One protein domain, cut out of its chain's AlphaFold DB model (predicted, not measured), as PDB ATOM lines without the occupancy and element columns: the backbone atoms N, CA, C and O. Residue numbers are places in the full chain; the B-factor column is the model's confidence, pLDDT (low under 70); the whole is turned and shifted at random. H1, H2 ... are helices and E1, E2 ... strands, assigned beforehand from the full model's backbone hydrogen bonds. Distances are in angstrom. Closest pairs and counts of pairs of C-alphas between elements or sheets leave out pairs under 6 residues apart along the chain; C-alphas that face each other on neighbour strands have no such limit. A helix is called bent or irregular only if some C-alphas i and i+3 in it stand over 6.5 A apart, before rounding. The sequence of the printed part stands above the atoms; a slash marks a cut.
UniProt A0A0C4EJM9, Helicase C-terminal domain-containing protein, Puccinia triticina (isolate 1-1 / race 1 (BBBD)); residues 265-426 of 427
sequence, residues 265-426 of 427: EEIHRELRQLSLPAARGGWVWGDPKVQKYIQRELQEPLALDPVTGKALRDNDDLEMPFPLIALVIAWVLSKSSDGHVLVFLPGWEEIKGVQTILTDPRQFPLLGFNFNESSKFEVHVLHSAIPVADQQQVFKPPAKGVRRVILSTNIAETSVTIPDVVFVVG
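AT A GLANCE: This is residues 265 to 426 of the 427 residues of the protein "Helicase C-terminal domain-containing protein" of Puccinia triticina (isolate 1-1 / race 1 (BBBD)) (UniProt A0A0C4EJM9). A twisted sheet of four parallel strands makes the core, with H4 and H5 packed over one face and H6 over the edge strand E2 on the other. H1, H2 and H3 gather round H4 on its side away from the sheet, and beyond them a long loop, residues 299 to 321, reaches far out to Val 307. The printed part has 162 residues, with seven named helices and four named strands in the order H1 H2 H3 H4 E1 H5 E2 H6 E3 H7 E4, and the class is mixed, helices and strands. The sheet's order is E2 E3 E1 E4, with parallel neighbours throughout. The whole is compact, with a radius of gyration of the C-alphas of 17.1 A, and spans 54 by 38 by 24 A.

IN THESE COORDINATES: H1, residues 265 to 273, begins with C-alpha 265 at (17.093, 47.491, -20.235) and is 12.3 A long. H2 is residues 282 to 286, and H3, residues 288 to 298, is 15.2 A long. After residues 299 to 321, H4, residues 322 to 335, is the longest helix at 20.4 A; its C-alpha 322 is at (19.832, 55.382, -35.170). E1 is residues 340 to 344, 13.3 A, and H5 is residues 348 to 359, 16.1 A. E2, residues 377 to 382, is 16.3 A long; H6 is residues 388 to 395, 11.5 A; E3, residues 403 to 408, is 15.9 A. H7, residues 411 to 414, is neither bent nor irregular, but only just: C-alphas 411 and 414 are 6.5 A apart. E4, residues 421 to 425, is 10.9 A long and ends with C-alpha 425 at (14.063, 44.622, -33.801).

HOW THE PARTS SIT: The sheet is only just strongly twisted, its C-alphas lying up to 4.5 A off the best plane. E2 and E3 are parallel at 20 degrees, with N 380 and O 405 2.9 A apart, within hydrogen-bond range. E3 and E1 stand at 13 degrees, with N 343 and O 406 at 2.8 A; E1 and E4 stand at 30 degrees, with N 344 and O 425 at 2.8 A. H4 is on the sheet at a height of 9.4 A, over E1, along the strands at 24 degrees to E1 on the local plane. H5, on the same face at a height of 9.5 A, lies over E3 and only just over E2, with 3 C-alphas falling on E2. H4 and H5 touch at a steep tilt of 53 degrees, the same way, closest at the C-alphas of Phe 322 and Val 354, 5.2 A. H6 is on the opposite face at a height of 8.2 A, over E2, slantwise at 46 degrees on the local plane. H7 only grazes the sheet. E1, H5, E2 and E3, H7, E4 are split strand-helix-strand units, each with another strand between its two parallel strands; E2, H6, E3 is a strand-helix-strand unit of neighbour strands. The three crossovers are right-handed. H4, the hub, only just touches H2 and H3, with 3 pairs of C-alphas within 8 A each; the closest are Val 284 and Pro 323, 5.6 A, and Val 290 and Leu 324, 6.4 A. H1 is close to but not clearly touching H4, with the C-alphas of Ile 267 and Val 328 7.8 A apart. Every O i to N i+4 pair is within hydrogen-bond range in H1, H3, H4 and H5; H2 has 0 of 1, with 2 of 2 O i to N i+3 pairs, H6 has 1 of 4, with 4 of 5, and H7 is too short for an i+4 pair.

THE WHOLE: The C-alphas of Val 307 and Lys 400 are the two farthest apart, 56.7 A. The printed part has no cut. The links from H3 to H4, 23 residues, and from H5 to E2, 17 residues, are long. The mean pLDDT of the printed part is 85.7; residues 300 to 317 and 414 to 416 are under 70.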
ATOM      1  N   GLU A 265      16.325  47.624 -21.475       88.00
ATOM      2  CA  GLU A 265      17.093  47.491 -20.235       88.00
ATOM      3  C   GLU A 265      18.104  46.342 -20.311       88.00
ATOM      4  O   GLU A 265      19.253  46.473 -19.880       88.00
ATOM      5  N   GLU A 266      17.659  45.201 -20.838       89.50
ATOM      6  CA  GLU A 266      18.457  43.983 -20.965       89.50
ATOM      7  C   GLU A 266      19.498  44.146 -22.062       89.50
ATOM      8  O   GLU A 266      20.687  43.942 -21.817       89.50
ATOM      9  N   ILE A 267      19.061  44.626 -23.229       90.94
ATOM     10  CA  ILE A 267      19.926  44.890 -24.379       90.94
ATOM     11  C   ILE A 267      20.997  45.923 -24.006       90.94
ATOM     12  O   ILE A 267      22.182  45.713 -24.264       90.94
ATOM     13  N   HIS A 268      20.616  47.021 -23.346       91.00
ATOM     14  CA  HIS A 268      21.553  48.044 -22.885       91.00
ATOM     15  C   HIS A 268      22.574  47.466 -21.900       91.00
ATOM     16  O   HIS A 268      23.771  47.724 -22.036       91.00
ATOM     17  N   ARG A 269      22.128  46.659 -20.928       90.44
ATOM     18  CA  ARG A 269      23.014  46.012 -19.953       90.44
ATOM     19  C   ARG A 269      24.012  45.076 -20.636       90.44
ATOM     20  O   ARG A 269      25.205  45.179 -20.359       90.44
ATOM     21  N   GLU A 270      23.554  44.211 -21.537       91.56
ATOM     22  CA  GLU A 270      24.425  43.285 -22.268       91.56
ATOM     23  C   GLU A 270      25.423  44.021 -23.165       91.56
ATOM     24  O   GLU A 270      26.620  43.741 -23.118       91.56
ATOM     25  N   LEU A 271      24.975  45.022 -23.928       91.12
ATOM     26  CA  LEU A 271      25.864  45.804 -24.789       91.12
ATOM     27  C   LEU A 271      26.911  46.597 -23.988       91.12
ATOM     28  O   LEU A 271      28.049  46.737 -24.436       91.12
ATOM     29  N   ARG A 272      26.560  47.103 -22.797       90.25
ATOM     30  CA  ARG A 272      27.508  47.786 -21.900       90.25
ATOM     31  C   ARG A 272      28.548  46.832 -21.319       90.25
ATOM     32  O   ARG A 272      29.710  47.218 -21.210       90.25
ATOM     33  N   GLN A 273      28.163  45.599 -20.987       91.12
ATOM     34  CA  GLN A 273      29.085  44.580 -20.471       91.12
ATOM     35  C   GLN A 273      30.153  44.173 -21.491       91.12
ATOM     36  O   GLN A 273      31.264  43.826 -21.097       91.12
ATOM     37  N   LEU A 274      29.859  44.273 -22.791       88.81
ATOM     38  CA  LEU A 274      30.833  43.988 -23.848       88.81
ATOM     39  C   LEU A 274      32.007  44.979 -23.887       88.81
ATOM     40  O   LEU A 274      33.015  44.672 -24.520       88.81
ATOM     41  N   SER A 275      31.888  46.152 -23.245       88.50
ATOM     42  CA  SER A 275      32.930  47.192 -23.171       88.50
ATOM     43  C   SER A 275      33.614  47.446 -24.524       88.50
ATOM     44  O   SER A 275      34.836  47.369 -24.679       88.50
ATOM     45  N   LEU A 276      32.793  47.676 -25.554       90.31
ATOM     46  CA  LEU A 276      33.257  47.757 -26.937       90.31
ATOM     47  C   LEU A 276      34.184  48.968 -27.148       90.31
ATOM     48  O   LEU A 276      33.797  50.091 -26.821       90.31
ATOM     49  N   PRO A 277      35.364  48.787 -27.774       91.00
ATOM     50  CA  PRO A 277      36.187  49.903 -28.230       91.00
ATOM     51  C   PRO A 277      35.450  50.771 -29.255       91.00
ATOM     52  O   PRO A 277      34.589  50.279 -29.991       91.00
ATOM     53  N   ALA A 278      35.850  52.040 -29.395       88.62
ATOM     54  CA  ALA A 278      35.282  52.943 -30.400       88.62
ATOM     55  C   ALA A 278      35.335  52.340 -31.817       88.62
ATOM     56  O   ALA A 278      34.340  52.361 -32.528       88.62
ATOM     57  N   ALA A 279      36.428  51.663 -32.182       88.69
ATOM     58  CA  ALA A 279      36.583  50.992 -33.476       88.69
ATOM     59  C   ALA A 279      35.681  49.753 -33.693       88.69
ATOM     60  O   ALA A 279      35.765  49.115 -34.737       88.69
ATOM     61  N   ARG A 280      34.855  49.361 -32.714       88.56
ATOM     62  CA  ARG A 280      33.931  48.215 -32.802       88.56
ATOM     63  C   ARG A 280      32.493  48.556 -32.403       88.56
ATOM     64  O   ARG A 280      31.706  47.644 -32.172       88.56
ATOM     65  N   GLY A 281      32.145  49.838 -32.333       89.81
ATOM     66  CA  GLY A 281      30.794  50.290 -31.980       89.81
ATOM     67  C   GLY A 281      30.700  51.010 -30.638       89.81
ATOM     68  O   GLY A 281      29.635  51.507 -30.295       89.81
ATOM     69  N   GLY A 282      31.799  51.144 -29.886       91.31
ATOM     70  CA  GLY A 282      31.814  51.910 -28.633       91.31
ATOM     71  C   GLY A 282      31.491  53.399 -28.804       91.31
ATOM     72  O   GLY A 282      31.037  54.039 -27.858       91.31
ATOM     73  N   TRP A 283      31.671  53.943 -30.014       93.75
ATOM     74  CA  TRP A 283      31.350  55.332 -30.361       93.75
ATOM     75  C   TRP A 283      29.861  55.662 -30.181       93.75
ATOM     76  O   TRP A 283      29.526  56.802 -29.871       93.75
ATOM     77  N   VAL A 284      28.981  54.661 -30.296       94.62
ATOM     78  CA  VAL A 284      27.520  54.792 -30.149       94.62
ATOM     79  C   VAL A 284      27.141  55.378 -28.789       94.62
ATOM     80  O   VAL A 284      26.203  56.158 -28.687       94.62
ATOM     81  N   TRP A 285      27.905  55.068 -27.738       93.75
ATOM     82  CA  TRP A 285      27.654  55.589 -26.391       93.75
ATOM     83  C   TRP A 285      28.051  57.055 -26.205       93.75
ATOM     84  O   TRP A 285      27.649  57.667 -25.215       93.75
ATOM     85  N   GLY A 286      28.854  57.601 -27.119       90.25
ATOM     86  CA  GLY A 286      29.215  59.017 -27.158       90.25
ATOM     87  C   GLY A 286      28.227  59.873 -27.950       90.25
ATOM     88  O   GLY A 286      28.340  61.094 -27.916       90.25
ATOM     89  N   ASP A 287      27.273  59.260 -28.658       93.00
ATOM     90  CA  ASP A 287      26.289  59.988 -29.451       93.00
ATOM     91  C   ASP A 287      25.254  60.691 -28.542       93.00
ATOM     92  O   ASP A 287      24.616  60.030 -27.711       93.00
ATOM     93  N   PRO A 288      25.044  62.017 -28.685       90.06
ATOM     94  CA  PRO A 288      24.117  62.764 -27.835       90.06
ATOM     95  C   PRO A 288      22.669  62.262 -27.899       90.06
ATOM     96  O   PRO A 288      21.969  62.291 -26.885       90.06
ATOM     97  N   LYS A 289      22.211  61.781 -29.064       90.31
ATOM     98  CA  LYS A 289      20.842  61.273 -29.230       90.31
ATOM     99  C   LYS A 289      20.671  59.959 -28.483       90.31
ATOM    100  O   LYS A 289      19.674  59.775 -27.793       90.31
ATOM    101  N   VAL A 290      21.668  59.075 -28.557       92.62
ATOM    102  CA  VAL A 290      21.677  57.812 -27.799       92.62
ATOM    103  C   VAL A 290      21.679  58.080 -26.297       92.62
ATOM    104  O   VAL A 290      20.906  57.462 -25.569       92.62
ATOM    105  N   GLN A 291      22.505  59.016 -25.823       90.81
ATOM    106  CA  GLN A 291      22.557  59.373 -24.403       90.81
ATOM    107  C   GLN A 291      21.222  59.939 -23.908       90.81
ATOM    108  O   GLN A 291      20.702  59.444 -22.909       90.81
ATOM    109  N   LYS A 292      20.634  60.904 -24.634       89.00
ATOM    110  CA  LYS A 292      19.320  61.483 -24.296       89.00
ATOM    111  C   LYS A 292      18.223  60.414 -24.303       89.00
ATOM    112  O   LYS A 292      17.403  60.379 -23.389       89.00
ATOM    113  N   TYR A 293      18.235  59.516 -25.289       89.88
ATOM    114  CA  TYR A 293      17.273  58.418 -25.394       89.88
ATOM    115  C   TYR A 293      17.374  57.441 -24.218       89.88
ATOM    116  O   TYR A 293      16.379  57.169 -23.555       89.88
ATOM    117  N   ILE A 294      18.579  56.952 -23.911       89.31
ATOM    118  CA  ILE A 294      18.803  56.010 -22.807       89.31
ATOM    119  C   ILE A 294      18.496  56.651 -21.453       89.31
ATOM    120  O   ILE A 294      17.897  56.005 -20.597       89.31
ATOM    121  N   GLN A 295      18.886  57.909 -21.244       85.69
ATOM    122  CA  GLN A 295      18.578  58.628 -20.012       85.69
ATOM    123  C   GLN A 295      17.063  58.746 -19.811       85.69
ATOM    124  O   GLN A 295      16.560  58.423 -18.737       85.69
ATOM    125  N   ARG A 296      16.327  59.127 -20.858       81.94
ATOM    126  CA  ARG A 296      14.872  59.266 -20.793       81.94
ATOM    127  C   ARG A 296      14.149  57.936 -20.603       81.94
ATOM    128  O   ARG A 296      13.230  57.860 -19.797       81.94
ATOM    129  N   GLU A 297      14.531  56.896 -21.339       83.56
ATOM    130  CA  GLU A 297      13.809  55.622 -21.272       83.56
ATOM    131  C   GLU A 297      14.204  54.768 -20.062       83.56
ATOM    132  O   GLU A 297      13.359  54.042 -19.547       83.56
ATOM    133  N   LEU A 298      15.448  54.863 -19.567       82.56
ATOM    134  CA  LEU A 298      15.935  54.001 -18.479       82.56
ATOM    135  C   LEU A 298      16.114  54.697 -17.120       82.56
ATOM    136  O   LEU A 298      16.146  54.003 -16.104       82.56
ATOM    137  N   GLN A 299      16.314  56.020 -17.075       70.12
ATOM    138  CA  GLN A 299      16.689  56.728 -15.839       70.12
ATOM    139  C   GLN A 299      15.628  57.708 -15.342       70.12
ATOM    140  O   GLN A 299      15.522  57.895 -14.129       70.12
ATOM    141  N   GLU A 300      14.844  58.325 -16.228       64.62
ATOM    142  CA  GLU A 300      13.749  59.188 -15.791       64.62
ATOM    143  C   GLU A 300      12.599  58.334 -15.236       64.62
ATOM    144  O   GLU A 300      12.058  57.480 -15.948       64.62
ATOM    145  N   PRO A 301      12.203  58.532 -13.962       59.06
ATOM    146  CA  PRO A 301      11.014  57.883 -13.449       59.06
ATOM    147  C   PRO A 301       9.844  58.299 -14.333       59.06
ATOM    148  O   PRO A 301       9.668  59.491 -14.587       59.06
ATOM    149  N   LEU A 302       9.034  57.336 -14.791       60.25
ATOM    150  CA  LEU A 302       7.743  57.672 -15.377       60.25
ATOM    151  C   LEU A 302       6.976  58.479 -14.328       60.25
ATOM    152  O   LEU A 302       6.461  57.921 -13.360       60.25
ATOM    153  N   ALA A 303       6.925  59.797 -14.508       61.12
ATOM    154  CA  ALA A 303       5.995  60.632 -13.786       61.12
ATOM    155  C   ALA A 303       4.623  60.190 -14.274       61.12
ATOM    156  O   ALA A 303       4.265  60.409 -15.425       61.12
ATOM    157  N   LEU A 304       3.909  59.436 -13.453       62.66
ATOM    158  CA  LEU A 304       2.546  59.042 -13.746       62.66
ATOM    159  C   LEU A 304       1.643  60.096 -13.135       62.66
ATOM    160  O   LEU A 304       1.830  60.499 -11.986       62.66
ATOM    161  N   ASP A 305       0.663  60.528 -13.907       63.75
ATOM    162  CA  ASP A 305      -0.447  61.286 -13.381       63.75
ATOM    163  C   ASP A 305      -1.145  60.409 -12.326       63.75
ATOM    164  O   ASP A 305      -1.585  59.298 -12.649       63.75
ATOM    165  N   PRO A 306      -1.212  60.851 -11.061       55.00
ATOM    166  CA  PRO A 306      -1.706  60.021  -9.968       55.00
ATOM    167  C   PRO A 306      -3.202  59.694 -10.081       55.00
ATOM    168  O   PRO A 306      -3.681  58.833  -9.347       55.00
ATOM    169  N   VAL A 307      -3.936  60.356 -10.983       56.56
ATOM    170  CA  VAL A 307      -5.380  60.193 -11.183       56.56
ATOM    171  C   VAL A 307      -5.675  59.357 -12.428       56.56
ATOM    172  O   VAL A 307      -6.510  58.458 -12.389       56.56
ATOM    173  N   THR A 308      -4.980  59.617 -13.535       68.06
ATOM    174  CA  THR A 308      -5.234  58.963 -14.829       68.06
ATOM    175  C   THR A 308      -4.291  57.799 -15.123       68.06
ATOM    176  O   THR A 308      -4.530  57.046 -16.066       68.06
ATOM    177  N   GLY A 309      -3.195  57.657 -14.366       62.94
ATOM    178  CA  GLY A 309      -2.142  56.677 -14.639       62.94
ATOM    179  C   GLY A 309      -1.422  56.912 -15.970       62.94
ATOM    180  O   GLY A 309      -0.666  56.053 -16.422       62.94
ATOM    181  N   LYS A 310      -1.658  58.056 -16.627       54.50
ATOM    182  CA  LYS A 310      -0.975  58.433 -17.863       54.50
ATOM    183  C   LYS A 310       0.411  58.956 -17.530       54.50
ATOM    184  O   LYS A 310       0.593  59.671 -16.552       54.50
ATOM    185  N   ALA A 311       1.390  58.632 -18.364       63.47
ATOM    186  CA  ALA A 311       2.717  59.205 -18.226       63.47
ATOM    187  C   ALA A 311       2.666  60.722 -18.491       63.47
ATOM    188  O   ALA A 311       2.427  61.150 -19.620       63.47
ATOM    189  N   LEU A 312       2.917  61.522 -17.456       60.34
ATOM    190  CA  LEU A 312       3.288  62.936 -17.505       60.34
ATOM    191  C   LEU A 312       4.714  63.050 -18.064       60.34
ATOM    192  O   LEU A 312       5.655  63.408 -17.365       60.34
ATOM    193  N   ARG A 313       4.903  62.657 -19.323       62.47
ATOM    194  CA  ARG A 313       6.155  62.897 -20.045       62.47
ATOM    195  C   ARG A 313       6.018  64.216 -20.796       62.47
ATOM    196  O   ARG A 313       5.031  64.409 -21.504       62.47
ATOM    197  N   ASP A 314       7.011  65.095 -20.672       56.84
ATOM    198  CA  ASP A 314       7.120  66.238 -21.576       56.84
ATOM    199  C   ASP A 314       7.172  65.710 -23.019       56.84
ATOM    200  O   ASP A 314       7.929  64.783 -23.342       56.84
ATOM    201  N   ASN A 315       6.344  66.287 -23.893       52.25
ATOM    202  CA  ASN A 315       6.290  65.986 -25.329       52.25
ATOM    203  C   ASN A 315       7.521  66.536 -26.072       52.25
ATOM    204  O   ASN A 315       7.411  67.022 -27.193       52.25
ATOM    205  N   ASP A 316       8.694  66.499 -25.445       55.50
ATOM    206  CA  ASP A 316       9.950  66.711 -26.144       55.50
ATOM    207  C   ASP A 316      10.045  65.608 -27.204       55.50
ATOM    208  O   ASP A 316       9.990  64.422 -26.858       55.50
ATOM    209  N   ASP A 317      10.138  65.983 -28.479       62.72
ATOM    210  CA  ASP A 317      10.310  65.049 -29.590       62.72
ATOM    211  C   ASP A 317      11.609  64.263 -29.362       62.72
ATOM    212  O   ASP A 317      12.719  64.741 -29.616       62.72
ATOM    213  N   LEU A 318      11.495  63.060 -28.788       73.31
ATOM    214  CA  LEU A 318      12.641  62.183 -28.612       73.31
ATOM    215  C   LEU A 318      13.021  61.654 -29.987       73.31
ATOM    216  O   LEU A 318      12.376  60.747 -30.516       73.31
ATOM    217  N   GLU A 319      14.070  62.230 -30.559       81.38
ATOM    218  CA  GLU A 319      14.621  61.721 -31.802       81.38
ATOM    219  C   GLU A 319      15.113  60.279 -31.629       81.38
ATOM    220  O   GLU A 319      15.661  59.883 -30.595       81.38
ATOM    221  N   MET A 320      14.910  59.482 -32.672       87.31
ATOM    222  CA  MET A 320      15.249  58.069 -32.663       87.31
ATOM    223  C   MET A 320      16.776  57.860 -32.684       87.31
ATOM    224  O   MET A 320      17.473  58.445 -33.519       87.31
ATOM    225  N   PRO A 321      17.327  56.997 -31.811       93.00
ATOM    226  CA  PRO A 321      18.766  56.775 -31.718       93.00
ATOM    227  C   PRO A 321      19.250  55.791 -32.799       93.00
ATOM    228  O   PRO A 321      19.534  54.627 -32.509       93.00
ATOM    229  N   PHE A 322      19.376  56.238 -34.054       95.25
ATOM    230  CA  PHE A 322      19.832  55.382 -35.170       95.25
ATOM    231  C   PHE A 322      21.136  54.613 -34.887       95.25
ATOM    232  O   PHE A 322      21.182  53.420 -35.203       95.25
ATOM    233  N   PRO A 323      22.167  55.214 -34.248       95.19
ATOM    234  CA  PRO A 323      23.389  54.491 -33.891       95.19
ATOM    235  C   PRO A 323      23.149  53.291 -32.971       95.19
ATOM    236  O   PRO A 323      23.779  52.247 -33.137       95.19
ATOM    237  N   LEU A 324      22.216  53.417 -32.022       95.12
ATOM    238  CA  LEU A 324      21.870  52.333 -31.106       95.12
ATOM    239  C   LEU A 324      21.173  51.195 -31.851       95.12
ATOM    240  O   LEU A 324      21.538  50.040 -31.667       95.12
ATOM    241  N   ILE A 325      20.225  51.517 -32.734       95.62
ATOM    242  CA  ILE A 325      19.519  50.517 -33.547       95.62
ATOM    243  C   ILE A 325      20.515  49.745 -34.420       95.62
ATOM    244  O   ILE A 325      20.495  48.516 -34.440       95.62
ATOM    245  N   ALA A 326      21.438  50.445 -35.083       95.88
ATOM    246  CA  ALA A 326      22.470  49.813 -35.902       95.88
ATOM    247  C   ALA A 326      23.396  48.897 -35.077       95.88
ATOM    248  O   ALA A 326      23.737  47.796 -35.519       95.88
ATOM    249  N   LEU A 327      23.756  49.304 -33.853       95.56
ATOM    250  CA  LEU A 327      24.528  48.467 -32.932       95.56
ATOM    251  C   LEU A 327      23.760  47.219 -32.493       95.56
ATOM    252  O   LEU A 327      24.349  46.141 -32.448       95.56
ATOM    253  N   VAL A 328      22.461  47.341 -32.211       95.25
ATOM    254  CA  VAL A 328      21.601  46.198 -31.870       95.25
ATOM    255  C   VAL A 328      21.521  45.219 -33.039       95.25
ATOM    256  O   VAL A 328      21.689  44.024 -32.823       95.25
ATOM    257  N   ILE A 329      21.359  45.703 -34.276       95.44
ATOM    258  CA  ILE A 329      21.378  44.853 -35.479       95.44
ATOM    259  C   ILE A 329      22.691  44.065 -35.557       95.44
ATOM    260  O   ILE A 329      22.673  42.841 -35.673       95.44
ATOM    261  N   ALA A 330      23.835  44.746 -35.443       94.56
ATOM    262  CA  ALA A 330      25.143  44.097 -35.466       94.56
ATOM    263  C   ALA A 330      25.306  43.082 -34.320       94.56
ATOM    264  O   ALA A 330      25.818  41.982 -34.515       94.56
ATOM    265  N   TRP A 331      24.848  43.428 -33.120       93.94
ATOM    266  CA  TRP A 331      24.930  42.563 -31.948       93.94
ATOM    267  C   TRP A 331      24.074  41.305 -32.094       93.94
ATOM    268  O   TRP A 331      24.577  40.205 -31.872       93.94
ATOM    269  N   VAL A 332      22.833  41.431 -32.559       92.50
ATOM    270  CA  VAL A 332      21.962  40.289 -32.867       92.50
ATOM    271  C   VAL A 332      22.613  39.375 -33.912       92.50
ATOM    272  O   VAL A 332      22.679  38.159 -33.730       92.50
ATOM    273  N   LEU A 333      23.179  39.953 -34.975       92.06
ATOM    274  CA  LEU A 333      23.893  39.191 -36.002       92.06
ATOM    275  C   LEU A 333      25.137  38.470 -35.458       92.06
ATOM    276  O   LEU A 333      25.536  37.459 -36.029       92.06
ATOM    277  N   SER A 334      25.735  38.950 -34.365       91.06
ATOM    278  CA  SER A 334      26.868  38.290 -33.701       91.06
ATOM    279  C   SER A 334      26.470  37.102 -32.819       91.06
ATOM    280  O   SER A 334      27.303  36.238 -32.557       91.06
ATOM    281  N   LYS A 335      25.208  37.032 -32.370       88.06
ATOM    282  CA  LYS A 335      24.705  35.970 -31.477       88.06
ATOM    283  C   LYS A 335      24.353  34.679 -32.218       88.06
ATOM    284  O   LYS A 335      24.418  33.606 -31.632       88.06
ATOM    285  N   SER A 336      23.982  34.777 -33.493       85.94
ATOM    286  CA  SER A 336      23.647  33.630 -34.344       85.94
ATOM    287  C   SER A 336      24.251  33.803 -35.727       85.94
ATOM    288  O   SER A 336      24.254  34.909 -36.258       85.94
ATOM    289  N   SER A 337      24.713  32.710 -36.334       81.56
ATOM    290  CA  SER A 337      25.193  32.678 -37.720       81.56
ATOM    291  C   SER A 337      24.084  32.473 -38.756       81.56
ATOM    292  O   SER A 337      24.371  32.532 -39.948       81.56
ATOM    293  N   ASP A 338      22.846  32.228 -38.323       83.50
ATOM    294  CA  ASP A 338      21.709  31.912 -39.192       83.50
ATOM    295  C   ASP A 338      20.521  32.861 -38.955       83.50
ATOM    296  O   ASP A 338      20.434  33.551 -37.931       83.50
ATOM    297  N   GLY A 339      19.618  32.910 -39.931       88.19
ATOM    298  CA  GLY A 339      18.400  33.703 -39.899       88.19
ATOM    299  C   GLY A 339      18.586  35.163 -40.297       88.19
ATOM    300  O   GLY A 339      19.657  35.765 -40.140       88.19
ATOM    301  N   HIS A 340      17.519  35.735 -40.838       92.00
ATOM    302  CA  HIS A 340      17.421  37.135 -41.235       92.00
ATOM    303  C   HIS A 340      16.965  38.018 -40.072       92.00
ATOM    304  O   HIS A 340      16.355  37.545 -39.108       92.00
ATOM    305  N   VAL A 341      17.264  39.311 -40.186       94.44
ATOM    306  CA  VAL A 341      16.877  40.341 -39.220       94.44
ATOM    307  C   VAL A 341      15.854  41.262 -39.869       94.44
ATOM    308  O   VAL A 341      16.140  41.872 -40.900       94.44
ATOM    309  N   LEU A 342      14.679  41.384 -39.258       94.56
ATOM    310  CA  LEU A 342      13.652  42.355 -39.622       94.56
ATOM    311  C   LEU A 342      13.654  43.500 -38.607       94.56
ATOM    312  O   LEU A 342      13.609  43.268 -37.404       94.56
ATOM    313  N   VAL A 343      13.706  44.737 -39.086       95.38
ATOM    314  CA  VAL A 343      13.789  45.941 -38.256       95.38
ATOM    315  C   VAL A 343      12.593  46.829 -38.563       95.38
ATOM    316  O   VAL A 343      12.426  47.252 -39.704       95.38
ATOM    317  N   PHE A 344      11.784  47.127 -37.550       94.50
ATOM    318  CA  PHE A 344      10.643  48.030 -37.651       94.50
ATOM    319  C   PHE A 344      11.042  49.458 -37.282       94.50
ATOM    320  O   PHE A 344      11.480  49.735 -36.166       94.50
ATOM    321  N   LEU A 345      10.862  50.371 -38.231       93.94
ATOM    322  CA  LEU A 345      11.154  51.797 -38.129       93.94
ATOM    323  C   LEU A 345       9.891  52.598 -38.492       93.94
ATOM    324  O   LEU A 345       9.075  52.127 -39.282       93.94
ATOM    325  N   PRO A 346       9.675  53.790 -37.912       90.75
ATOM    326  CA  PRO A 346       8.409  54.510 -38.052       90.75
ATOM    327  C   PRO A 346       8.213  55.118 -39.446       90.75
ATOM    328  O   PRO A 346       7.073  55.235 -39.893       90.75
ATOM    329  N   GLY A 347       9.293  55.471 -40.144       91.19
ATOM    330  CA  GLY A 347       9.214  56.155 -41.425       91.19
ATOM    331  C   GLY A 347      10.466  56.023 -42.287       91.19
ATOM    332  O   GLY A 347      11.412  55.286 -41.994       91.19
ATOM    333  N   TRP A 348      10.428  56.726 -43.417       91.44
ATOM    334  CA  TRP A 348      11.482  56.712 -44.430       91.44
ATOM    335  C   TRP A 348      12.792  57.341 -43.948       91.44
ATOM    336  O   TRP A 348      13.868  56.832 -44.267       91.44
ATOM    337  N   GLU A 349      12.712  58.433 -43.186       92.62
ATOM    338  CA  GLU A 349      13.895  59.135 -42.681       92.62
ATOM    339  C   GLU A 349      14.684  58.251 -41.718       92.62
ATOM    340  O   GLU A 349      15.906  58.151 -41.826       92.62
ATOM    341  N   GLU A 350      13.992  57.523 -40.844       93.69
ATOM    342  CA  GLU A 350      14.606  56.606 -39.891       93.69
ATOM    343  C   GLU A 350      15.224  55.396 -40.590       93.69
ATOM    344  O   GLU A 350      16.351  55.007 -40.275       93.69
ATOM    345  N   ILE A 351      14.530  54.841 -41.591       94.94
ATOM    346  CA  ILE A 351      15.075  53.794 -42.465       94.94
ATOM    347  C   ILE A 351      16.389  54.256 -43.088       94.94
ATOM    348  O   ILE A 351      17.381  53.527 -43.037       94.94
ATOM    349  N   LYS A 352      16.417  55.462 -43.663       95.19
ATOM    350  CA  LYS A 352      17.624  55.991 -44.299       95.19
ATOM    351  C   LYS A 352      18.730  56.275 -43.293       95.19
ATOM    352  O   LYS A 352      19.868  55.910 -43.565       95.19
ATOM    353  N   GLY A 353      18.401  56.827 -42.128       95.00
ATOM    354  CA  GLY A 353      19.358  57.068 -41.052       95.00
ATOM    355  C   GLY A 353      20.065  55.789 -40.601       95.00
ATOM    356  O   GLY A 353      21.294  55.749 -40.542       95.00
ATOM    357  N   VAL A 354      19.309  54.716 -40.353       96.38
ATOM    358  CA  VAL A 354      19.882  53.411 -39.982       96.38
ATOM    359  C   VAL A 354      20.648  52.789 -41.154       96.38
ATOM    360  O   VAL A 354      21.758  52.297 -40.955       96.38
ATOM    361  N   GLN A 355      20.107  52.847 -42.378       95.62
ATOM    362  CA  GLN A 355      20.769  52.317 -43.573       95.62
ATOM    363  C   GLN A 355      22.151  52.949 -43.775       95.62
ATOM    364  O   GLN A 355      23.118  52.217 -43.959       95.62
ATOM    365  N   THR A 356      22.259  54.278 -43.686       95.62
ATOM    366  CA  THR A 356      23.528  55.003 -43.839       95.62
ATOM    367  C   THR A 356      24.581  54.522 -42.844       95.62
ATOM    368  O   THR A 356      25.718  54.284 -43.244       95.62
ATOM    369  N   ILE A 357      24.205  54.316 -41.577       95.62
ATOM    370  CA  ILE A 357      25.128  53.834 -40.540       95.62
ATOM    371  C   ILE A 357      25.595  52.404 -40.842       95.62
ATOM    372  O   ILE A 357      26.778  52.105 -40.710       95.62
ATOM    373  N   LEU A 358      24.692  51.523 -41.284       95.31
ATOM    374  CA  LEU A 358      25.048  50.145 -41.638       95.31
ATOM    375  C   LEU A 358      25.978  50.083 -42.862       95.31
ATOM    376  O   LEU A 358      26.912  49.284 -42.886       95.31
ATOM    377  N   THR A 359      25.740  50.919 -43.877       93.44
ATOM    378  CA  THR A 359      26.475  50.880 -45.153       93.44
ATOM    379  C   THR A 359      27.733  51.753 -45.190       93.44
ATOM    380  O   THR A 359      28.438  51.744 -46.197       93.44
ATOM    381  N   ASP A 360      28.061  52.490 -44.126       92.56
ATOM    382  CA  ASP A 360      29.320  53.243 -44.020       92.56
ATOM    383  C   ASP A 360      30.189  52.738 -42.853       92.56
ATOM    384  O   ASP A 360      30.316  53.392 -41.816       92.56
ATOM    385  N   PRO A 361      30.845  51.571 -43.010       87.75
ATOM    386  CA  PRO A 361      31.672  50.984 -41.957       87.75
ATOM    387  C   PRO A 361      32.960  51.775 -41.680       87.75
ATOM    388  O   PRO A 361      33.628  51.508 -40.680       87.75
ATOM    389  N   ARG A 362      33.346  52.718 -42.556       87.56
ATOM    390  CA  ARG A 362      34.527  53.569 -42.340       87.56
ATOM    391  C   ARG A 362      34.228  54.635 -41.301       87.56
ATOM    392  O   ARG A 362      35.056  54.880 -40.430       87.56
ATOM    393  N   GLN A 363      33.054  55.252 -41.409       88.62
ATOM    394  CA  GLN A 363      32.596  56.252 -40.457       88.62
ATOM    395  C   GLN A 363      31.979  55.608 -39.208       88.62
ATOM    396  O   GLN A 363      32.169  56.105 -38.098       88.62
ATOM    397  N   PHE A 364      31.288  54.479 -39.378       91.31
ATOM    398  CA  PHE A 364      30.488  53.836 -38.340       91.31
ATOM    399  C   PHE A 364      30.846  52.350 -38.187       91.31
ATOM    400  O   PHE A 364      30.098  51.466 -38.606       91.31
ATOM    401  N   PRO A 365      31.992  52.023 -37.571       92.56
ATOM    402  CA  PRO A 365      32.370  50.633 -37.376       92.56
ATOM    403  C   PRO A 365      31.450  49.948 -36.351       92.56
ATOM    404  O   PRO A 365      31.246  50.459 -35.246       92.56
ATOM    405  N   LEU A 366      30.930  48.764 -36.698       91.88
ATOM    406  CA  LEU A 366      29.984  47.989 -35.883       91.88
ATOM    407  C   LEU A 366      30.438  46.529 -35.772       91.88
ATOM    408  O   LEU A 366      30.263  45.747 -36.702       91.88
ATOM    409  N   LEU A 367      31.052  46.158 -34.642       88.81
ATOM    410  CA  LEU A 367      31.503  44.788 -34.328       88.81
ATOM    411  C   LEU A 367      32.365  44.093 -35.409       88.81
ATOM    412  O   LEU A 367      32.534  42.878 -35.379       88.81
ATOM    413  N   GLY A 368      32.959  44.852 -36.335       86.62
ATOM    414  CA  GLY A 368      33.735  44.311 -37.456       86.62
ATOM    415  C   GLY A 368      32.893  43.769 -38.617       86.62
ATOM    416  O   GLY A 368      33.456  43.170 -39.531       86.62
ATOM    417  N   PHE A 369      31.573  43.978 -38.609       90.31
ATOM    418  CA  PHE A 369      30.723  43.657 -39.749       90.31
ATOM    419  C   PHE A 369      30.894  44.680 -40.871       90.31
ATOM    420  O   PHE A 369      30.992  45.884 -40.638       90.31
ATOM    421  N   ASN A 370      30.890  44.179 -42.105       90.88
ATOM    422  CA  ASN A 370      30.829  44.989 -43.309       90.88
ATOM    423  C   ASN A 370      29.549  44.639 -44.069       90.88
ATOM    424  O   ASN A 370      29.507  43.655 -44.803       90.88
ATOM    425  N   PHE A 371      28.508  45.448 -43.899       91.62
ATOM    426  CA  PHE A 371      27.210  45.217 -44.537       91.62
ATOM    427  C   PHE A 371      27.218  45.450 -46.055       91.62
ATOM    428  O   PHE A 371      26.257  45.087 -46.725       91.62
ATOM    429  N   ASN A 372      28.306  46.003 -46.607       90.94
ATOM    430  CA  ASN A 372      28.510  46.117 -48.053       90.94
ATOM    431  C   ASN A 372      29.143  44.855 -48.665       90.94
ATOM    432  O   ASN A 372      29.305  44.774 -49.883       90.94
ATOM    433  N   GLU A 373      29.548  43.880 -47.845       91.06
ATOM    434  CA  GLU A 373      30.068  42.601 -48.320       91.06
ATOM    435  C   GLU A 373      28.902  41.715 -48.786       91.06
ATOM    436  O   GLU A 373      28.336  40.945 -48.011       91.06
ATOM    437  N   SER A 374      28.552  41.818 -50.072       88.25
ATOM    438  CA  SER A 374      27.415  41.113 -50.688       88.25
ATOM    439  C   SER A 374      27.504  39.583 -50.631       88.25
ATOM    440  O   SER A 374      26.497  38.901 -50.788       88.25
ATOM    441  N   SER A 375      28.692  39.026 -50.373       89.62
ATOM    442  CA  SER A 375      28.882  37.592 -50.122       89.62
ATOM    443  C   SER A 375      28.427  37.147 -48.728       89.62
ATOM    444  O   SER A 375      28.340  35.945 -48.486       89.62
ATOM    445  N   LYS A 376      28.142  38.084 -47.813       89.69
ATOM    446  CA  LYS A 376      27.706  37.806 -46.436       89.69
ATOM    447  C   LYS A 376      26.402  38.495 -46.061       89.69
ATOM    448  O   LYS A 376      25.623  37.911 -45.309       89.69
ATOM    449  N   PHE A 377      26.158  39.709 -46.555       93.38
ATOM    450  CA  PHE A 377      25.011  40.516 -46.150       93.38
ATOM    451  C   PHE A 377      24.290  41.170 -47.327       93.38
ATOM    452  O   PHE A 377      24.903  41.635 -48.282       93.38
ATOM    453  N   GLU A 378      22.971  41.262 -47.198       93.00
ATOM    454  CA  GLU A 378      22.093  42.043 -48.065       93.00
ATOM    455  C   GLU A 378      21.226  42.965 -47.197       93.00
ATOM    456  O   GLU A 378      20.497  42.493 -46.319       93.00
ATOM    457  N   VAL A 379      21.281  44.276 -47.440       94.19
ATOM    458  CA  VAL A 379      20.439  45.260 -46.745       94.19
ATOM    459  C   VAL A 379      19.286  45.670 -47.658       94.19
ATOM    460  O   VAL A 379      19.506  46.300 -48.691       94.19
ATOM    461  N   HIS A 380      18.060  45.330 -47.265       92.94
ATOM    462  CA  HIS A 380      16.836  45.613 -48.016       92.94
ATOM    463  C   HIS A 380      15.986  46.664 -47.308       92.94
ATOM    464  O   HIS A 380      15.955  46.734 -46.079       92.94
ATOM    465  N   VAL A 381      15.263  47.464 -48.090       93.06
ATOM    466  CA  VAL A 381      14.342  48.484 -47.580       93.06
ATOM    467  C   VAL A 381      12.924  48.171 -48.037       93.06
ATOM    468  O   VAL A 381      12.667  48.038 -49.232       93.06
ATOM    469  N   LEU A 382      11.995  48.112 -47.087       90.81
ATOM    470  CA  LEU A 382      10.571  47.910 -47.324       90.81
ATOM    471  C   LEU A 382       9.771  49.112 -46.828       90.81
ATOM    472  O   LEU A 382       9.466  49.245 -45.644       90.81
ATOM    473  N   HIS A 383       9.409  49.976 -47.770       90.50
ATOM    474  CA  HIS A 383       8.623  51.180 -47.539       90.50
ATOM    475  C   HIS A 383       7.667  51.401 -48.718       90.50
ATOM    476  O   HIS A 383       7.994  51.045 -49.848       90.50
ATOM    477  N   SER A 384       6.509  52.026 -48.487       86.38
ATOM    478  CA  SER A 384       5.464  52.229 -49.509       86.38
ATOM    479  C   SER A 384       5.940  53.050 -50.711       86.38
ATOM    480  O   SER A 384       5.426  52.885 -51.811       86.38
ATOM    481  N   ALA A 385       6.940  53.908 -50.506       84.31
ATOM    482  CA  ALA A 385       7.569  54.713 -51.555       84.31
ATOM    483  C   ALA A 385       8.561  53.936 -52.450       84.31
ATOM    484  O   ALA A 385       9.017  54.483 -53.452       84.31
ATOM    485  N   ILE A 386       8.930  52.697 -52.103       85.75
ATOM    486  CA  ILE A 386       9.834  51.865 -52.915       85.75
ATOM    487  C   ILE A 386       9.046  51.217 -54.064       85.75
ATOM    488  O   ILE A 386       7.960  50.688 -53.813       85.75
ATOM    489  N   PRO A 387       9.571  51.184 -55.304       86.88
ATOM    490  CA  PRO A 387       8.944  50.459 -56.404       86.88
ATOM    491  C   PRO A 387       8.683  48.985 -56.070       86.88
ATOM    492  O   PRO A 387       9.515  48.310 -55.465       86.88
ATOM    493  N   VAL A 388       7.552  48.443 -56.528       84.56
ATOM    494  CA  VAL A 388       7.150  47.049 -56.244       84.56
ATOM    495  C   VAL A 388       8.218  46.037 -56.674       84.56
ATOM    496  O   VAL A 388       8.447  45.057 -55.972       84.56
ATOM    497  N   ALA A 389       8.910  46.282 -57.791       84.44
ATOM    498  CA  ALA A 389       9.983  45.412 -58.276       84.44
ATOM    499  C   ALA A 389      11.148  45.280 -57.276       84.44
ATOM    500  O   ALA A 389      11.717  44.197 -57.135       84.44
ATOM    501  N   ASP A 390      11.463  46.357 -56.554       83.31
ATOM    502  CA  ASP A 390      12.528  46.375 -55.550       83.31
ATOM    503  C   ASP A 390      12.050  45.755 -54.235       83.31
ATOM    504  O   ASP A 390      12.770  44.955 -53.640       83.31
ATOM    505  N   GLN A 391      10.796  46.006 -53.835       83.19
ATOM    506  CA  GLN A 391      10.187  45.303 -52.700       83.19
ATOM    507  C   GLN A 391      10.170  43.786 -52.931       83.19
ATOM    508  O   GLN A 391      10.404  43.014 -52.007       83.19
ATOM    509  N   GLN A 392       9.955  43.345 -54.177       84.81
ATOM    510  CA  GLN A 392       9.934  41.927 -54.522       84.81
ATOM    511  C   GLN A 392      11.281  41.216 -54.326       84.81
ATOM    512  O   GLN A 392      11.311  39.992 -54.175       84.81
ATOM    513  N   GLN A 393      12.399  41.950 -54.303       83.94
ATOM    514  CA  GLN A 393      13.719  41.350 -54.099       83.94
ATOM    515  C   GLN A 393      13.855  40.705 -52.717       83.94
ATOM    516  O   GLN A 393      14.533  39.685 -52.596       83.94
ATOM    517  N   VAL A 394      13.134  41.217 -51.712       84.81
ATOM    518  CA  VAL A 394      13.152  40.680 -50.345       84.81
ATOM    519  C   VAL A 394      12.611  39.247 -50.251       84.81
ATOM    520  O   VAL A 394      12.956  38.521 -49.322       84.81
ATOM    521  N   PHE A 395      11.779  38.828 -51.213       83.62
ATOM    522  CA  PHE A 395      11.140  37.507 -51.231       83.62
ATOM    523  C   PHE A 395      11.922  36.453 -52.006       83.62
ATOM    524  O   PHE A 395      11.645  35.262 -51.879       83.62
ATOM    525  N   LYS A 396      12.883  36.858 -52.841       85.56
ATOM    526  CA  LYS A 396      13.721  35.899 -53.573       85.56
ATOM    527  C   LYS A 396      14.626  35.189 -52.572       85.56
ATOM    528  O   LYS A 396      15.173  35.893 -51.743       85.56
ATOM    529  N   PRO A 397      14.859  33.876 -52.610       82.19
ATOM    530  CA  PRO A 397      15.802  33.243 -51.686       82.19
ATOM    531  C   PRO A 397      17.205  33.879 -51.781       82.19
ATOM    532  O   PRO A 397      17.664  34.123 -52.902       82.19
ATOM    533  N   PRO A 398      17.879  34.195 -50.659       83.62
ATOM    534  CA  PRO A 398      19.246  34.710 -50.698       83.62
ATOM    535  C   PRO A 398      20.230  33.627 -51.148       83.62
ATOM    536  O   PRO A 398      19.949  32.426 -51.080       83.62
ATOM    537  N   ALA A 399      21.415  34.049 -51.588       85.75
ATOM    538  CA  ALA A 399      22.501  33.111 -51.841       85.75
ATOM    539  C   ALA A 399      22.907  32.383 -50.545       85.75
ATOM    540  O   ALA A 399      22.784  32.909 -49.437       85.75
ATOM    541  N   LYS A 400      23.410  31.150 -50.674       84.19
ATOM    542  CA  LYS A 400      23.781  30.324 -49.519       84.19
ATOM    543  C   LYS A 400      24.852  31.026 -48.675       84.19
ATOM    544  O   LYS A 400      25.933  31.316 -49.177       84.19
ATOM    545  N   GLY A 401      24.558  31.241 -47.393       85.19
ATOM    546  CA  GLY A 401      25.456  31.919 -46.450       85.19
ATOM    547  C   GLY A 401      25.307  33.445 -46.402       85.19
ATOM    548  O   GLY A 401      25.972  34.076 -45.585       85.19
ATOM    549  N   VAL A 402      24.425  34.031 -47.221       90.75
ATOM    550  CA  VAL A 402      24.094  35.460 -47.177       90.75
ATOM    551  C   VAL A 402      22.918  35.695 -46.234       90.75
ATOM    552  O   VAL A 402      21.877  35.044 -46.335       90.75
ATOM    553  N   ARG A 403      23.066  36.656 -45.320       92.12
ATOM    554  CA  ARG A 403      22.026  37.055 -44.365       92.12
ATOM    555  C   ARG A 403      21.414  38.390 -44.745       92.12
ATOM    556  O   ARG A 403      22.111  39.314 -45.158       92.12
ATOM    557  N   ARG A 404      20.107  38.516 -44.535       92.06
ATOM    558  CA  ARG A 404      19.380  39.752 -44.818       92.06
ATOM    559  C   ARG A 404      19.142  40.587 -43.580       92.06
ATOM    560  O   ARG A 404      18.754  40.062 -42.537       92.06
ATOM    561  N   VAL A 405      19.311  41.892 -43.752       95.25
ATOM    562  CA  VAL A 405      18.836  42.924 -42.834       95.25
ATOM    563  C   VAL A 405      17.756  43.705 -43.566       95.25
ATOM    564  O   VAL A 405      18.033  44.368 -44.562       95.25
ATOM    565  N   ILE A 406      16.518  43.594 -43.104       94.81
ATOM    566  CA  ILE A 406      15.355  44.202 -43.744       94.81
ATOM    567  C   ILE A 406      14.880  45.362 -42.879       94.81
ATOM    568  O   ILE A 406      14.401  45.154 -41.769       94.81
ATOM    569  N   LEU A 407      15.006  46.581 -43.391       95.38
ATOM    570  CA  LEU A 407      14.534  47.798 -42.739       95.38
ATOM    571  C   LEU A 407      13.125  48.104 -43.253       95.38
ATOM    572  O   LEU A 407      12.956  48.370 -44.444       95.38
ATOM    573  N   SER A 408      12.114  48.042 -42.390       93.44
ATOM    574  CA  SER A 408      10.712  48.170 -42.790       93.44
ATOM    575  C   SER A 408       9.896  49.065 -41.869       93.44
ATOM    576  O   SER A 408      10.225  49.234 -40.701       93.44
ATOM    577  N   THR A 409       8.803  49.619 -42.390       91.19
ATOM    578  CA  THR A 409       7.712  50.157 -41.570       91.19
ATOM    579  C   THR A 409       6.706  49.059 -41.208       91.19
ATOM    580  O   THR A 409       6.952  47.866 -41.391       91.19
ATOM    581  N   ASN A 410       5.523  49.439 -40.728       86.25
ATOM    582  CA  ASN A 410       4.401  48.532 -40.471       86.25
ATOM    583  C   ASN A 410       3.907  47.740 -41.705       86.25
ATOM    584  O   ASN A 410       3.075  46.849 -41.558       86.25
ATOM    585  N   ILE A 411       4.423  47.997 -42.912       83.31
ATOM    586  CA  ILE A 411       4.113  47.203 -44.115       83.31
ATOM    587  C   ILE A 411       4.468  45.722 -43.914       83.31
ATOM    588  O   ILE A 411       3.746  44.850 -44.400       83.31
ATOM    589  N   ALA A 412       5.533  45.430 -43.161       79.81
ATOM    590  CA  ALA A 412       5.920  44.062 -42.833       79.81
ATOM    591  C   ALA A 412       5.115  43.428 -41.677       79.81
ATOM    592  O   ALA A 412       5.273  42.238 -41.434       79.81
ATOM    593  N   GLU A 413       4.257  44.176 -40.965       74.81
ATOM    594  CA  GLU A 413       3.503  43.652 -39.809       74.81
ATOM    595  C   GLU A 413       2.307  42.790 -40.241       74.81
ATOM    596  O   GLU A 413       2.071  41.726 -39.676       74.81
ATOM    597  N   THR A 414       1.555  43.231 -41.253       64.25
ATOM    598  CA  THR A 414       0.287  42.584 -41.645       64.25
ATOM    599  C   THR A 414       0.268  42.057 -43.071       64.25
ATOM    600  O   THR A 414      -0.514  41.164 -43.383       64.25
ATOM    601  N   SER A 415       1.082  42.629 -43.959       58.84
ATOM    602  CA  SER A 415       0.872  42.493 -45.406       58.84
ATOM    603  C   SER A 415       1.904  41.600 -46.091       58.84
ATOM    604  O   SER A 415       1.776  41.314 -47.279       58.84
ATOM    605  N   VAL A 416       2.941  41.176 -45.364       67.44
ATOM    606  CA  VAL A 416       4.126  40.542 -45.940       67.44
ATOM    607  C   VAL A 416       4.695  39.499 -44.976       67.44
ATOM    608  O   VAL A 416       5.035  39.816 -43.843       67.44
ATOM    609  N   THR A 417       4.845  38.255 -45.433       71.94
ATOM    610  CA  THR A 417       5.607  37.221 -44.713       71.94
ATOM    611  C   THR A 417       6.970  37.070 -45.371       71.94
ATOM    612  O   THR A 417       7.055  36.661 -46.528       71.94
ATOM    613  N   ILE A 418       8.034  37.407 -44.643       81.94
ATOM    614  CA  ILE A 418       9.407  37.210 -45.112       81.94
ATOM    615  C   ILE A 418       9.902  35.876 -44.544       81.94
ATOM    616  O   ILE A 418       9.898  35.717 -43.319       81.94
ATOM    617  N   PRO A 419      10.293  34.909 -45.392       80.56
ATOM    618  CA  PRO A 419      10.803  33.632 -44.915       80.56
ATOM    619  C   PRO A 419      12.118  33.820 -44.147       80.56
ATOM    620  O   PRO A 419      12.845  34.790 -44.361       80.56
ATOM    621  N   ASP A 420      12.405  32.880 -43.247       84.69
ATOM    622  CA  ASP A 420      13.689  32.746 -42.546       84.69
ATOM    623  C   ASP A 420      14.104  33.947 -41.670       84.69
ATOM    624  O   ASP A 420      15.269  34.088 -41.286       84.69
ATOM    625  N   VAL A 421      13.152  34.809 -41.292       88.88
ATOM    626  CA  VAL A 421      13.361  35.823 -40.249       88.88
ATOM    627  C   VAL A 421      13.387  35.146 -38.883       88.88
ATOM    628  O   VAL A 421      12.401  34.554 -38.451       88.88
ATOM    629  N   VAL A 422      14.521  35.270 -38.194       89.06
ATOM    630  CA  VAL A 422      14.731  34.717 -36.844       89.06
ATOM    631  C   VAL A 422      14.763  35.825 -35.795       89.06
ATOM    632  O   VAL A 422      14.415  35.593 -34.641       89.06
ATOM    633  N   PHE A 423      15.128  37.044 -36.195       90.19
ATOM    634  CA  PHE A 423      15.228  38.177 -35.285       90.19
ATOM    635  C   PHE A 423      14.375  39.346 -35.744       90.19
ATOM    636  O   PHE A 423      14.379  39.714 -36.920       90.19
ATOM    637  N   VAL A 424      13.694  39.964 -34.782       90.75
ATOM    638  CA  VAL A 424      12.889  41.164 -34.988       90.75
ATOM    639  C   VAL A 424      13.371  42.249 -34.030       90.75
ATOM    640  O   VAL A 424      13.447  42.022 -32.826       90.75
ATOM    641  N   VAL A 425      13.692  43.424 -34.566       90.06
ATOM    642  CA  VAL A 425      14.063  44.622 -33.801       90.06
ATOM    643  C   VAL A 425      12.952  45.652 -33.984       90.06
ATOM    644  O   VAL A 425      12.615  45.990 -35.116       90.06
ATOM    645  N   GLY A 426      12.365  46.141 -32.894       84.81
ATOM    646  CA  GLY A 426      11.269  47.113 -32.921       84.81
ATOM    647  C   GLY A 426      11.461  48.236 -31.906       84.81
ATOM    648  O   GLY A 426      12.355  48.156 -31.061       84.81
TER     649      GLY A 426